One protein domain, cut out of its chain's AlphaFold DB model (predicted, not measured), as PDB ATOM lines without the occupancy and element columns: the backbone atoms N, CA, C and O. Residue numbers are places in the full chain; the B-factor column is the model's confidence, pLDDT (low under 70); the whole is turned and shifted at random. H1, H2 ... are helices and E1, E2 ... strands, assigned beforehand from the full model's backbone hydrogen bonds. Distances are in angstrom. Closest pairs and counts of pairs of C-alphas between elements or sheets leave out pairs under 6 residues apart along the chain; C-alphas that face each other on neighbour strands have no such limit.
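Overview. This is residues 22 to 34 and 51 to 135 of the 278 residues of an uncharacterized protein of Mytilus coruscus (UniProt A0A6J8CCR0). The model has two lobes: a long, narrow ribbon of two long strands, E1 and E2, with the short E3 along one edge, and a second lobe in which the hairpin E4 and E5 has H1 over one face and the short H2 over the other. Residues 79 to 88 join the lobes, and a loop of residues 98 to 112 runs from H1 round to E4. The printed part has 98 residues, with the named elements E1 E2 E3 H1 E4 E5 H2 along the chain; the sheets, E1 - E2 - E3 and E4 - E5, are antiparallel, and the class is mixed, helices and strands. The whole is loose, with a radius of gyration of the C-alphas of 17.0 A and spans of 47 by 42 by 25 A.

Along the chain. E1, residues 22 to 34, begins with C-alpha 22 at (88.494, 41.630, -7.290) and is 38.2 A long. E2, residues 51 to 64, is 38.3 A long. E3, residues 73 to 78, is 16.7 A long. H1, residues 89 to 97, is 12.2 A long, with C-alpha 89 at (72.044, 21.112, -11.845). E4 is residues 113 to 117, 12.9 A, and E5 residues 124 to 129, 14.0 A. H2, residues 130 to 133, is 5.1 A long and ends with C-alpha 133 at (87.162, 18.340, -27.807).

Arrangement. E2 is the inner strand of the larger sheet. It is antiparallel to E1 at 166 degrees, with N 25 and O 61 2.8 A apart, within hydrogen-bond range. E2 and E3 form a hairpin, also at 166 degrees, with N 60 and O 75 2.8 A apart. E1 and E2 are apart from E4, E5, H1 and H2, and H1 is not on the larger sheet. E4 and E5 form a hairpin at 146 degrees, with N 114 and O 128 2.8 A apart. The closest C-alphas of H1 and E5, those of Phe 95 and Ala 127, are 5.5 A apart. The closest C-alphas of E4 and H2, those of Val 114 and Gln 130, are 5.9 A apart. H1 and H2 are apart. In H1 every O i to N i+4 pair is within hydrogen-bond range; H2 is too short for such a pair.

Size, cuts and confidence. The two C-alphas farthest apart, those of Ser 51 and Gly 105, are 47.6 A apart. Residues 35 to 50 are cut out, and C-alphas 34 and 51 are 4.3 A apart across the cut. The link from H1 to E4 is long, with 15 residues. The mean pLDDT of the printed part is 73.4; 36 residues are under 70, among them residues 75 to 87 and 118 to 122.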
ATOM      1  N   PHE A  22      88.728  42.878  -7.987       66.56
ATOM      2  CA  PHE A  22      88.494  41.630  -7.290       66.56
ATOM      3  C   PHE A  22      89.613  41.332  -6.275       66.56
ATOM      4  O   PHE A  22      90.778  41.669  -6.492       66.56
ATOM      5  N   VAL A  23      89.247  40.662  -5.184       72.31
ATOM      6  CA  VAL A  23      90.129  40.097  -4.158       72.31
ATOM      7  C   VAL A  23      89.810  38.613  -4.051       72.31
ATOM      8  O   VAL A  23      88.645  38.240  -3.968       72.31
ATOM      9  N   ILE A  24      90.832  37.761  -4.063       73.25
ATOM     10  CA  ILE A  24      90.666  36.310  -3.975       73.25
ATOM     11  C   ILE A  24      91.229  35.841  -2.634       73.25
ATOM     12  O   ILE A  24      92.406  36.054  -2.351       73.25
ATOM     13  N   TYR A  25      90.387  35.213  -1.822       73.81
ATOM     14  CA  TYR A  25      90.770  34.529  -0.593       73.81
ATOM     15  C   TYR A  25      90.790  33.034  -0.878       73.81
ATOM     16  O   TYR A  25      89.749  32.492  -1.234       73.81
ATOM     17  N   CYS A  26      91.937  32.375  -0.737       69.25
ATOM     18  CA  CYS A  26      92.046  30.928  -0.923       69.25
ATOM     19  C   CYS A  26      92.568  30.263   0.346       69.25
ATOM     20  O   CYS A  26      93.510  30.771   0.954       69.25
ATOM     21  N   ASP A  27      91.997  29.113   0.674       74.69
ATOM     22  CA  ASP A  27      92.464  28.193   1.703       74.69
ATOM     23  C   ASP A  27      92.597  26.788   1.104       74.69
ATOM     24  O   ASP A  27      91.783  26.418   0.257       74.69
ATOM     25  N   PHE A  28      93.622  26.027   1.491       69.62
ATOM     26  CA  PHE A  28      93.954  24.727   0.894       69.62
ATOM     27  C   PHE A  28      94.213  23.687   1.984       69.62
ATOM     28  O   PHE A  28      95.033  23.911   2.871       69.62
ATOM     29  N   GLU A  29      93.613  22.512   1.840       71.88
ATOM     30  CA  GLU A  29      93.895  21.333   2.653       71.88
ATOM     31  C   GLU A  29      94.753  20.351   1.851       71.88
ATOM     32  O   GLU A  29      94.470  20.046   0.688       71.88
ATOM     33  N   ALA A  30      95.813  19.828   2.467       69.31
ATOM     34  CA  ALA A  30      96.703  18.850   1.849       69.31
ATOM     35  C   ALA A  30      96.896  17.631   2.755       69.31
ATOM     36  O   ALA A  30      97.133  17.755   3.957       69.31
ATOM     37  N   CYS A  31      96.843  16.436   2.170       71.50
ATOM     38  CA  CYS A  31      97.097  15.182   2.863       71.50
ATOM     39  C   CYS A  31      98.540  14.717   2.642       71.50
ATOM     40  O   CYS A  31      99.086  14.801   1.542       71.50
ATOM     41  N   ASN A  32      99.159  14.178   3.693       72.06
ATOM     42  CA  ASN A  32     100.438  13.481   3.579       72.06
ATOM     43  C   ASN A  32     100.189  12.038   3.143       72.06
ATOM     44  O   ASN A  32      99.680  11.232   3.921       72.06
ATOM     45  N   ILE A  33     100.599  11.700   1.927       70.69
ATOM     46  CA  ILE A  33     100.517  10.342   1.396       70.69
ATOM     47  C   ILE A  33     101.868   9.649   1.604       70.69
ATOM     48  O   ILE A  33     102.893  10.168   1.147       70.69
ATOM     49  N   PRO A  34     101.911   8.493   2.292       66.62
ATOM     50  CA  PRO A  34     103.142   7.732   2.476       66.62
ATOM     51  C   PRO A  34     103.705   7.255   1.134       66.62
ATOM     52  O   PRO A  34     103.009   6.619   0.343       66.62
ATOM     53  N   SER A  51     106.947  10.869   2.800       69.56
ATOM     54  CA  SER A  51     105.599  11.263   2.406       69.56
ATOM     55  C   SER A  51     105.627  12.355   1.344       69.56
ATOM     56  O   SER A  51     106.506  13.218   1.347       69.56
ATOM     57  N   LYS A  52     104.629  12.337   0.463       73.19
ATOM     58  CA  LYS A  52     104.331  13.403  -0.492       73.19
ATOM     59  C   LYS A  52     103.079  14.134  -0.014       73.19
ATOM     60  O   LYS A  52     102.114  13.489   0.380       73.19
ATOM     61  N   GLN A  53     103.102  15.463  -0.032       67.94
ATOM     62  CA  GLN A  53     101.897  16.263   0.176       67.94
ATOM     63  C   GLN A  53     101.098  16.304  -1.122       67.94
ATOM     64  O   GLN A  53     101.626  16.719  -2.156       67.94
ATOM     65  N   GLU A  54      99.845  15.873  -1.067       67.19
ATOM     66  CA  GLU A  54      98.885  16.027  -2.158       67.19
ATOM     67  C   GLU A  54      97.728  16.905  -1.691       67.19
ATOM     68  O   GLU A  54      97.221  16.742  -0.582       67.19
ATOM     69  N   ILE A  55      97.359  17.885  -2.516       63.47
ATOM     70  CA  ILE A  55      96.258  18.807  -2.228       63.47
ATOM     71  C   ILE A  55      94.957  18.010  -2.317       63.47
ATOM     72  O   ILE A  55      94.691  17.393  -3.345       63.47
ATOM     73  N   ASN A  56      94.175  18.021  -1.243       62.41
ATOM     74  CA  ASN A  56      92.922  17.280  -1.139       62.41
ATOM     75  C   ASN A  56      91.722  18.181  -1.454       62.41
ATOM     76  O   ASN A  56      90.869  17.823  -2.261       62.41
ATOM     77  N   SER A  57      91.694  19.385  -0.882       65.75
ATOM     78  CA  SER A  57      90.611  20.339  -1.117       65.75
ATOM     79  C   SER A  57      91.097  21.783  -1.061       65.75
ATOM     80  O   SER A  57      92.167  22.078  -0.526       65.75
ATOM     81  N   TYR A  58      90.342  22.699  -1.663       73.56
ATOM     82  CA  TYR A  58      90.561  24.129  -1.475       73.56
ATOM     83  C   TYR A  58      89.253  24.911  -1.505       73.56
ATOM     84  O   TYR A  58      88.361  24.641  -2.304       73.56
ATOM     85  N   GLY A  59      89.145  25.912  -0.639       71.94
ATOM     86  CA  GLY A  59      88.071  26.897  -0.649       71.94
ATOM     87  C   GLY A  59      88.592  28.207  -1.220       71.94
ATOM     88  O   GLY A  59      89.599  28.725  -0.751       71.94
ATOM     89  N   MET A  60      87.923  28.768  -2.219       76.44
ATOM     90  CA  MET A  60      88.290  30.038  -2.835       76.44
ATOM     91  C   MET A  60      87.098  30.998  -2.857       76.44
ATOM     92  O   MET A  60      86.095  30.753  -3.508       76.44
ATOM     93  N   TYR A  61      87.211  32.144  -2.196       76.75
ATOM     94  CA  TYR A  61      86.242  33.230  -2.262       76.75
ATOM     95  C   TYR A  61      86.780  34.373  -3.121       76.75
ATOM     96  O   TYR A  61      87.750  35.034  -2.759       76.75
ATOM     97  N   VAL A  62      86.125  34.636  -4.250       78.38
ATOM     98  CA  VAL A  62      86.405  35.792  -5.103       78.38
ATOM     99  C   VAL A  62      85.425  36.898  -4.735       78.38
ATOM    100  O   VAL A  62      84.245  36.843  -5.076       78.38
ATOM    101  N   HIS A  63      85.913  37.911  -4.033       76.62
ATOM    102  CA  HIS A  63      85.190  39.137  -3.735       76.62
ATOM    103  C   HIS A  63      85.370  40.143  -4.872       76.62
ATOM    104  O   HIS A  63      86.496  40.361  -5.303       76.62
ATOM    105  N   SER A  64      84.304  40.786  -5.340       78.50
ATOM    106  CA  SER A  64      84.382  41.924  -6.259       78.50
ATOM    107  C   SER A  64      83.640  43.130  -5.696       78.50
ATOM    108  O   SER A  64      82.499  43.008  -5.250       78.50
ATOM    109  N   ASP A  65      84.278  44.297  -5.796       72.81
ATOM    110  CA  ASP A  65      83.679  45.597  -5.468       72.81
ATOM    111  C   ASP A  65      82.689  46.075  -6.560       72.81
ATOM    112  O   ASP A  65      81.983  47.061  -6.354       72.81
ATOM    113  N   TYR A  66      82.625  45.388  -7.712       73.56
ATOM    114  CA  TYR A  66      81.833  45.761  -8.895       73.56
ATOM    115  C   TYR A  66      80.892  44.618  -9.323       73.56
ATOM    116  O   TYR A  66      81.166  43.906 -10.302       73.56
ATOM    117  N   PRO A  67      79.770  44.409  -8.609       68.44
ATOM    118  CA  PRO A  67      78.869  43.278  -8.834       68.44
ATOM    119  C   PRO A  67      78.240  43.257 -10.237       68.44
ATOM    120  O   PRO A  67      77.861  42.189 -10.720       68.44
ATOM    121  N   GLU A  68      78.155  44.405 -10.912       65.81
ATOM    122  CA  GLU A  68      77.706  44.542 -12.301       65.81
ATOM    123  C   GLU A  68      78.698  43.996 -13.344       65.81
ATOM    124  O   GLU A  68      78.292  43.680 -14.465       65.81
ATOM    125  N   ILE A  69      79.984  43.866 -12.996       65.50
ATOM    126  CA  ILE A  69      81.025  43.278 -13.856       65.50
ATOM    127  C   ILE A  69      81.221  41.804 -13.499       65.50
ATOM    128  O   ILE A  69      81.295  40.952 -14.388       65.50
ATOM    129  N   TYR A  70      81.306  41.502 -12.202       60.38
ATOM    130  CA  TYR A  70      81.485  40.147 -11.701       60.38
ATOM    131  C   TYR A  70      80.913  40.029 -10.290       60.38
ATOM    132  O   TYR A  70      81.358  40.701  -9.366       60.38
ATOM    133  N   LYS A  71      79.921  39.159 -10.099       76.06
ATOM    134  CA  LYS A  71      79.339  38.939  -8.773       76.06
ATOM    135  C   LYS A  71      80.303  38.122  -7.915       76.06
ATOM    136  O   LYS A  71      80.790  37.089  -8.379       76.06
ATOM    137  N   SER A  72      80.520  38.559  -6.674       78.31
ATOM    138  CA  SER A  72      81.319  37.824  -5.691       78.31
ATOM    139  C   SER A  72      80.829  36.383  -5.555       78.31
ATOM    140  O   SER A  72      79.625  36.148  -5.415       78.31
ATOM    141  N   GLN A  73      81.755  35.432  -5.608       76.62
ATOM    142  CA  GLN A  73      81.466  34.003  -5.696       76.62
ATOM    143  C   GLN A  73      82.385  33.202  -4.780       76.62
ATOM    144  O   GLN A  73      83.543  33.558  -4.572       76.62
ATOM    145  N   TYR A  74      81.837  32.122  -4.235       75.88
ATOM    146  CA  TYR A  74      82.570  31.136  -3.457       75.88
ATOM    147  C   TYR A  74      82.710  29.860  -4.281       75.88
ATOM    148  O   TYR A  74      81.733  29.359  -4.835       75.88
ATOM    149  N   PHE A  75      83.928  29.353  -4.339       65.88
ATOM    150  CA  PHE A  75      84.334  28.126  -4.991       65.88
ATOM    151  C   PHE A  75      84.842  27.184  -3.905       65.88
ATOM    152  O   PHE A  75      85.547  27.606  -2.992       65.88
ATOM    153  N   HIS A  76      84.488  25.913  -4.003       63.25
ATOM    154  CA  HIS A  76      85.088  24.852  -3.209       63.25
ATOM    155  C   HIS A  76      85.493  23.738  -4.166       63.25
ATOM    156  O   HIS A  76      84.819  23.503  -5.168       63.25
ATOM    157  N   TYR A  77      86.625  23.119  -3.879       61.22
ATOM    158  CA  TYR A  77      87.201  22.011  -4.618       61.22
ATOM    159  C   TYR A  77      87.433  20.877  -3.634       61.22
ATOM    160  O   TYR A  77      88.097  21.105  -2.627       61.22
ATOM    161  N   ASP A  78      86.936  19.688  -3.953       55.53
ATOM    162  CA  ASP A  78      87.151  18.452  -3.203       55.53
ATOM    163  C   ASP A  78      87.600  17.364  -4.190       55.53
ATOM    164  O   ASP A  78      86.753  16.727  -4.807       55.53
ATOM    165  N   GLY A  79      88.915  17.164  -4.347       59.72
ATOM    166  CA  GLY A  79      89.520  16.028  -5.065       59.72
ATOM    167  C   GLY A  79      89.092  15.756  -6.525       59.72
ATOM    168  O   GLY A  79      88.218  16.408  -7.079       59.72
ATOM    169  N   ASP A  80      89.790  14.795  -7.149       51.56
ATOM    170  CA  ASP A  80      89.625  14.095  -8.452       51.56
ATOM    171  C   ASP A  80      89.100  14.800  -9.734       51.56
ATOM    172  O   ASP A  80      89.191  14.200 -10.804       51.56
ATOM    173  N   ASP A  81      88.653  16.058  -9.724       49.91
ATOM    174  CA  ASP A  81      88.030  16.720 -10.885       49.91
ATOM    175  C   ASP A  81      88.700  18.046 -11.272       49.91
ATOM    176  O   ASP A  81      88.114  19.126 -11.227       49.91
ATOM    177  N   VAL A  82      89.960  17.963 -11.708       44.06
ATOM    178  CA  VAL A  82      90.770  19.142 -12.078       44.06
ATOM    179  C   VAL A  82      90.443  19.704 -13.477       44.06
ATOM    180  O   VAL A  82      90.699  20.877 -13.724       44.06
ATOM    181  N   ASP A  83      89.808  18.934 -14.368       48.03
ATOM    182  CA  ASP A  83      89.542  19.353 -15.763       48.03
ATOM    183  C   ASP A  83      88.049  19.434 -16.136       48.03
ATOM    184  O   ASP A  83      87.701  19.616 -17.308       48.03
ATOM    185  N   LYS A  84      87.135  19.290 -15.167       53.75
ATOM    186  CA  LYS A  84      85.694  19.334 -15.443       53.75
ATOM    187  C   LYS A  84      85.123  20.723 -15.133       53.75
ATOM    188  O   LYS A  84      85.366  21.251 -14.050       53.75
ATOM    189  N   PRO A  85      84.343  21.329 -16.047       56.81
ATOM    190  CA  PRO A  85      83.607  22.546 -15.725       56.81
ATOM    191  C   PRO A  85      82.652  22.275 -14.556       56.81
ATOM    192  O   PRO A  85      81.976  21.245 -14.535       56.81
ATOM    193  N   ILE A  86      82.583  23.205 -13.601       62.31
ATOM    194  CA  ILE A  86      81.589  23.163 -12.522       62.31
ATOM    195  C   ILE A  86      80.224  23.425 -13.158       62.31
ATOM    196  O   ILE A  86      79.930  24.548 -13.566       62.31
ATOM    197  N   LEU A  87      79.418  22.373 -13.267       65.56
ATOM    198  CA  LEU A  87      78.078  22.410 -13.841       65.56
ATOM    199  C   LEU A  87      77.055  22.733 -12.757       65.56
ATOM    200  O   LEU A  87      77.104  22.190 -11.652       65.56
ATOM    201  N   ASN A  88      76.094  23.597 -13.070       73.69
ATOM    202  CA  ASN A  88      74.884  23.681 -12.264       73.69
ATOM    203  C   ASN A  88      73.961  22.485 -12.567       73.69
ATOM    204  O   ASN A  88      74.140  21.780 -13.558       73.69
ATOM    205  N   LYS A  89      72.947  22.267 -11.723       74.25
ATOM    206  CA  LYS A  89      72.044  21.112 -11.845       74.25
ATOM    207  C   LYS A  89      71.413  20.977 -13.241       74.25
ATOM    208  O   LYS A  89      71.350  19.872 -13.753       74.25
ATOM    209  N   TYR A  90      71.017  22.087 -13.865       75.62
ATOM    210  CA  TYR A  90      70.432  22.072 -15.207       75.62
ATOM    211  C   TYR A  90      71.444  21.680 -16.286       75.62
ATOM    212  O   TYR A  90      71.090  20.967 -17.213       75.62
ATOM    213  N   GLU A  91      72.693  22.135 -16.173       79.56
ATOM    214  CA  GLU A  91      73.741  21.811 -17.150       79.56
ATOM    215  C   GLU A  91      74.228  20.361 -17.000       79.56
ATOM    216  O   GLU A  91      74.606  19.725 -17.982       79.56
ATOM    217  N   GLU A  92      74.214  19.817 -15.780       81.81
ATOM    218  CA  GLU A  92      74.488  18.395 -15.556       81.81
ATOM    219  C   GLU A  92      73.346  17.529 -16.106       81.81
ATOM    220  O   GLU A  92      73.624  16.557 -16.803       81.81
ATOM    221  N   ASP A  93      72.084  17.913 -15.881       83.69
ATOM    222  CA  ASP A  93      70.924  17.239 -16.481       83.69
ATOM    223  C   ASP A  93      71.019  17.274 -18.024       83.69
ATOM    224  O   ASP A  93      70.915  16.234 -18.673       83.69
ATOM    225  N   GLU A  94      71.355  18.429 -18.615       86.94
ATOM    226  CA  GLU A  94      71.585  18.585 -20.061       86.94
ATOM    227  C   GLU A  94      72.722  17.680 -20.573       86.94
ATOM    228  O   GLU A  94      72.588  17.021 -21.605       86.94
ATOM    229  N   PHE A  95      73.837  17.589 -19.839       89.44
ATOM    230  CA  PHE A  95      74.942  16.697 -20.192       89.44
ATOM    231  C   PHE A  95      74.537  15.219 -20.137       89.44
ATOM    232  O   PHE A  95      74.947  14.438 -21.004       89.44
ATOM    233  N   GLN A  96      73.763  14.810 -19.128       86.69
ATOM    234  CA  GLN A  96      73.316  13.426 -18.965       86.69
ATOM    235  C   GLN A  96      72.309  13.033 -20.048       86.69
ATOM    236  O   GLN A  96      72.481  11.977 -20.662       86.69
ATOM    237  N   GLU A  97      71.338  13.904 -20.331       91.50
ATOM    238  CA  GLU A  97      70.295  13.700 -21.344       91.50
ATOM    239  C   GLU A  97      70.824  13.772 -22.782       91.50
ATOM    240  O   GLU A  97      70.230  13.181 -23.684       91.50
ATOM    241  N   ALA A  98      71.958  14.440 -23.017       89.00
ATOM    242  CA  ALA A  98      72.552  14.528 -24.343       89.00
ATOM    243  C   ALA A  98      72.934  13.143 -24.902       89.00
ATOM    244  O   ALA A  98      73.820  12.448 -24.380       89.00
ATOM    245  N   THR A  99      72.298  12.789 -26.022       90.75
ATOM    246  CA  THR A  99      72.567  11.586 -26.830       90.75
ATOM    247  C   THR A  99      73.507  11.860 -28.000       90.75
ATOM    248  O   THR A  99      74.141  10.935 -28.506       90.75
ATOM    249  N   GLU A 100      73.644  13.126 -28.398       91.38
ATOM    250  CA  GLU A 100      74.432  13.564 -29.546       91.38
ATOM    251  C   GLU A 100      75.454  14.638 -29.165       91.38
ATOM    252  O   GLU A 100      75.232  15.487 -28.301       91.38
ATOM    253  N   CYS A 101      76.593  14.618 -29.853       87.12
ATOM    254  CA  CYS A 101      77.641  15.615 -29.716       87.12
ATOM    255  C   CYS A 101      77.179  16.976 -30.250       87.12
ATOM    256  O   CYS A 101      76.917  17.111 -31.444       87.12
ATOM    257  N   TYR A 102      77.215  18.016 -29.414       85.00
ATOM    258  CA  TYR A 102      76.776  19.361 -29.804       85.00
ATOM    259  C   TYR A 102      77.644  19.998 -30.914       85.00
ATOM    260  O   TYR A 102      77.199  20.912 -31.606       85.00
ATOM    261  N   ILE A 103      78.884  19.520 -31.099       79.94
ATOM    262  CA  ILE A 103      79.825  20.030 -32.112       79.94
ATOM    263  C   ILE A 103      79.603  19.358 -33.470       79.94
ATOM    264  O   ILE A 103      79.605  20.027 -34.501       79.94
ATOM    265  N   CYS A 104      79.470  18.028 -33.498       85.38
ATOM    266  CA  CYS A 104      79.448  17.264 -34.750       85.38
ATOM    267  C   CYS A 104      78.095  16.624 -35.088       85.38
ATOM    268  O   CYS A 104      77.970  16.075 -36.181       85.38
ATOM    269  N   GLY A 105      77.115  16.685 -34.181       84.94
ATOM    270  CA  GLY A 105      75.766  16.142 -34.362       84.94
ATOM    271  C   GLY A 105      75.711  14.619 -34.489       84.94
ATOM    272  O   GLY A 105      74.808  14.094 -35.126       84.94
ATOM    273  N   LYS A 106      76.723  13.902 -33.985       88.75
ATOM    274  CA  LYS A 106      76.761  12.432 -34.003       88.75
ATOM    275  C   LYS A 106      76.411  11.878 -32.636       88.75
ATOM    276  O   LYS A 106      76.824  12.459 -31.633       88.75
ATOM    277  N   GLU A 107      75.745  10.731 -32.618       91.44
ATOM    278  CA  GLU A 107      75.489   9.975 -31.394       91.44
ATOM    279  C   GLU A 107      76.792   9.633 -30.659       91.44
ATOM    280  O   GLU A 107      77.845   9.418 -31.275       91.44
ATOM    281  N   PHE A 108      76.733   9.615 -29.328       89.88
ATOM    282  CA  PHE A 108      77.886   9.249 -28.516       89.88
ATOM    283  C   PHE A 108      78.160   7.747 -28.567       89.88
ATOM    284  O   PHE A 108      77.297   6.924 -28.280       89.88
ATOM    285  N   GLU A 109      79.411   7.404 -28.857       84.44
ATOM    286  CA  GLU A 109      79.946   6.061 -28.643       84.44
ATOM    287  C   GLU A 109      80.226   5.827 -27.144       84.44
ATOM    288  O   GLU A 109      80.388   6.778 -26.367       84.44
ATOM    289  N   GLU A 110      80.298   4.561 -26.730       81.31
ATOM    290  CA  GLU A 110      80.514   4.164 -25.335       81.31
ATOM    291  C   GLU A 110      81.771   4.844 -24.749       81.31
ATOM    292  O   GLU A 110      82.859   4.770 -25.317       81.31
ATOM    293  N   ASN A 111      81.611   5.544 -23.618       77.94
ATOM    294  CA  ASN A 111      82.661   6.308 -22.921       77.94
ATOM    295  C   ASN A 111      83.325   7.466 -23.707       77.94
ATOM    296  O   ASN A 111      84.371   7.955 -23.292       77.94
ATOM    297  N   ASN A 112      82.727   7.959 -24.799       83.88
ATOM    298  CA  ASN A 112      83.284   9.055 -25.619       83.88
ATOM    299  C   ASN A 112      82.683  10.447 -25.301       83.88
ATOM    300  O   ASN A 112      83.072  11.458 -25.894       83.88
ATOM    301  N   LYS A 113      81.701  10.517 -24.394       89.38
ATOM    302  CA  LYS A 113      80.994  11.754 -24.028       89.38
ATOM    303  C   LYS A 113      81.804  12.563 -23.005       89.38
ATOM    304  O   LYS A 113      82.018  12.110 -21.883       89.38
ATOM    305  N   VAL A 114      82.227  13.771 -23.376       86.75
ATOM    306  CA  VAL A 114      83.034  14.678 -22.541       86.75
ATOM    307  C   VAL A 114      82.365  16.042 -22.364       86.75
ATOM    308  O   VAL A 114      81.554  16.473 -23.186       86.75
ATOM    309  N   ARG A 115      82.694  16.719 -21.258       85.81
ATOM    310  CA  ARG A 115      82.171  18.049 -20.924       85.81
ATOM    311  C   ARG A 115      83.034  19.124 -21.576       85.81
ATOM    312  O   ARG A 115      84.101  19.457 -21.060       85.81
ATOM    313  N   GLU A 116      82.568  19.667 -22.692       79.19
ATOM    314  CA  GLU A 116      83.266  20.764 -23.352       79.19
ATOM    315  C   GLU A 116      83.072  22.060 -22.575       79.19
ATOM    316  O   GLU A 116      81.964  22.381 -22.131       79.19
ATOM    317  N   HIS A 117      84.138  22.841 -22.449       77.62
ATOM    318  CA  HIS A 117      84.089  24.111 -21.746       77.62
ATOM    319  C   HIS A 117      84.949  25.173 -22.420       77.62
ATOM    320  O   HIS A 117      85.867  24.904 -23.187       77.62
ATOM    321  N   ASP A 118      84.643  26.433 -22.132       63.97
ATOM    322  CA  ASP A 118      85.525  27.531 -22.492       63.97
ATOM    323  C   ASP A 118      86.742  27.553 -21.559       63.97
ATOM    324  O   ASP A 118      86.621  27.987 -20.417       63.97
ATOM    325  N   HIS A 119      87.925  27.186 -22.053       56.97
ATOM    326  CA  HIS A 119      89.182  27.216 -21.286       56.97
ATOM    327  C   HIS A 119      89.534  28.581 -20.662       56.97
ATOM    328  O   HIS A 119      90.387  28.658 -19.783       56.97
ATOM    329  N   LEU A 120      88.907  29.676 -21.111       45.03
ATOM    330  CA  LEU A 120      89.120  31.018 -20.556       45.03
ATOM    331  C   LEU A 120      88.083  31.429 -19.506       45.03
ATOM    332  O   LEU A 120      88.377  32.306 -18.698       45.03
ATOM    333  N   SER A 121      86.859  30.895 -19.557       54.34
ATOM    334  CA  SER A 121      85.789  31.266 -18.615       54.34
ATOM    335  C   SER A 121      85.320  30.123 -17.721       54.34
ATOM    336  O   SER A 121      84.519  30.369 -16.824       54.34
ATOM    337  N   GLY A 122      85.785  28.898 -17.964       61.56
ATOM    338  CA  GLY A 122      85.364  27.679 -17.271       61.56
ATOM    339  C   GLY A 122      83.919  27.266 -17.560       61.56
ATOM    340  O   GLY A 122      83.466  26.250 -17.045       61.56
ATOM    341  N   LYS A 123      83.179  28.037 -18.369       72.88
ATOM    342  CA  LYS A 123      81.761  27.790 -18.632       72.88
ATOM    343  C   LYS A 123      81.581  26.582 -19.530       72.88
ATOM    344  O   LYS A 123      82.222  26.494 -20.582       72.88
ATOM    345  N   TYR A 124      80.659  25.715 -19.137       79.56
ATOM    346  CA  TYR A 124      80.206  24.607 -19.955       79.56
ATOM    347  C   TYR A 124      79.605  25.107 -21.273       79.56
ATOM    348  O   TYR A 124      78.926  26.136 -21.318       79.56
ATOM    349  N   ARG A 125      79.913  24.402 -22.362       81.00
ATOM    350  CA  ARG A 125      79.406  24.705 -23.708       81.00
ATOM    351  C   ARG A 125      78.448  23.643 -24.234       81.00
ATOM    352  O   ARG A 125      77.620  23.974 -25.076       81.00
ATOM    353  N   GLY A 126      78.585  22.400 -23.780       86.31
ATOM    354  CA  GLY A 126      77.764  21.283 -24.232       86.31
ATOM    355  C   GLY A 126      78.488  19.939 -24.157       86.31
ATOM    356  O   GLY A 126      79.689  19.852 -23.879       86.31
ATOM    357  N   ALA A 127      77.741  18.863 -24.403       90.38
ATOM    358  CA  ALA A 127      78.274  17.508 -24.438       90.38
ATOM    359  C   ALA A 127      78.995  17.286 -25.773       90.38
ATOM    360  O   ALA A 127      78.372  17.311 -26.837       90.38
ATOM    361  N   ALA A 128      80.313  17.102 -25.744       88.06
ATOM    362  CA  ALA A 128      81.124  16.893 -26.939       88.06
ATOM    363  C   ALA A 128      81.681  15.474 -26.999       88.06
ATOM    364  O   ALA A 128      81.809  14.781 -25.994       88.06
ATOM    365  N   CYS A 129      82.014  15.033 -28.210       88.25
ATOM    366  CA  CYS A 129      82.777  13.815 -28.416       88.25
ATOM    367  C   CYS A 129      84.254  14.077 -28.077       88.25
ATOM    368  O   CYS A 129      84.759  15.167 -28.359       88.25
ATOM    369  N   GLN A 130      84.994  13.104 -27.549       81.88
ATOM    370  CA  GLN A 130      86.405  13.297 -27.187       81.88
ATOM    371  C   GLN A 130      87.266  13.721 -28.388       81.88
ATOM    372  O   GLN A 130      88.157  14.562 -28.267       81.88
ATOM    373  N   SER A 131      86.955  13.208 -29.585       79.50
ATOM    374  CA  SER A 131      87.625  13.628 -30.828       79.50
ATOM    375  C   SER A 131      87.277  15.056 -31.275       79.50
ATOM    376  O   SER A 131      87.994  15.634 -32.084       79.50
ATOM    377  N   CYS A 132      86.165  15.610 -30.794       76.12
ATOM    378  CA  CYS A 132      85.699  16.959 -31.088       76.12
ATOM    379  C   CYS A 132      86.380  17.954 -30.141       76.12
ATOM    380  O   CYS A 132      86.947  18.931 -30.615       76.12
ATOM    381  N   ASN A 133      86.425  17.616 -28.848       69.88
ATOM    382  CA  ASN A 133      87.162  18.340 -27.807       69.88
ATOM    383  C   ASN A 133      88.662  18.462 -28.159       69.88
ATOM    384  O   ASN A 133      89.242  19.539 -28.206       69.88
ATOM    385  N   THR A 134      89.292  17.357 -28.573       60.03
ATOM    386  CA  THR A 134      90.729  17.343 -28.931       60.03
ATOM    387  C   THR A 134      91.081  18.027 -30.260       60.03
ATOM    388  O   THR A 134      92.257  18.294 -30.507       60.03
ATOM    389  N   LYS A 135      90.112  18.313 -31.143       53.00
ATOM    390  CA  LYS A 135      90.370  18.960 -32.449       53.00
ATOM    391  C   LYS A 135      90.532  20.476 -32.363       53.00
ATOM    392  O   LYS A 135      91.078  21.053 -33.305       53.00
TER     393      LYS A 135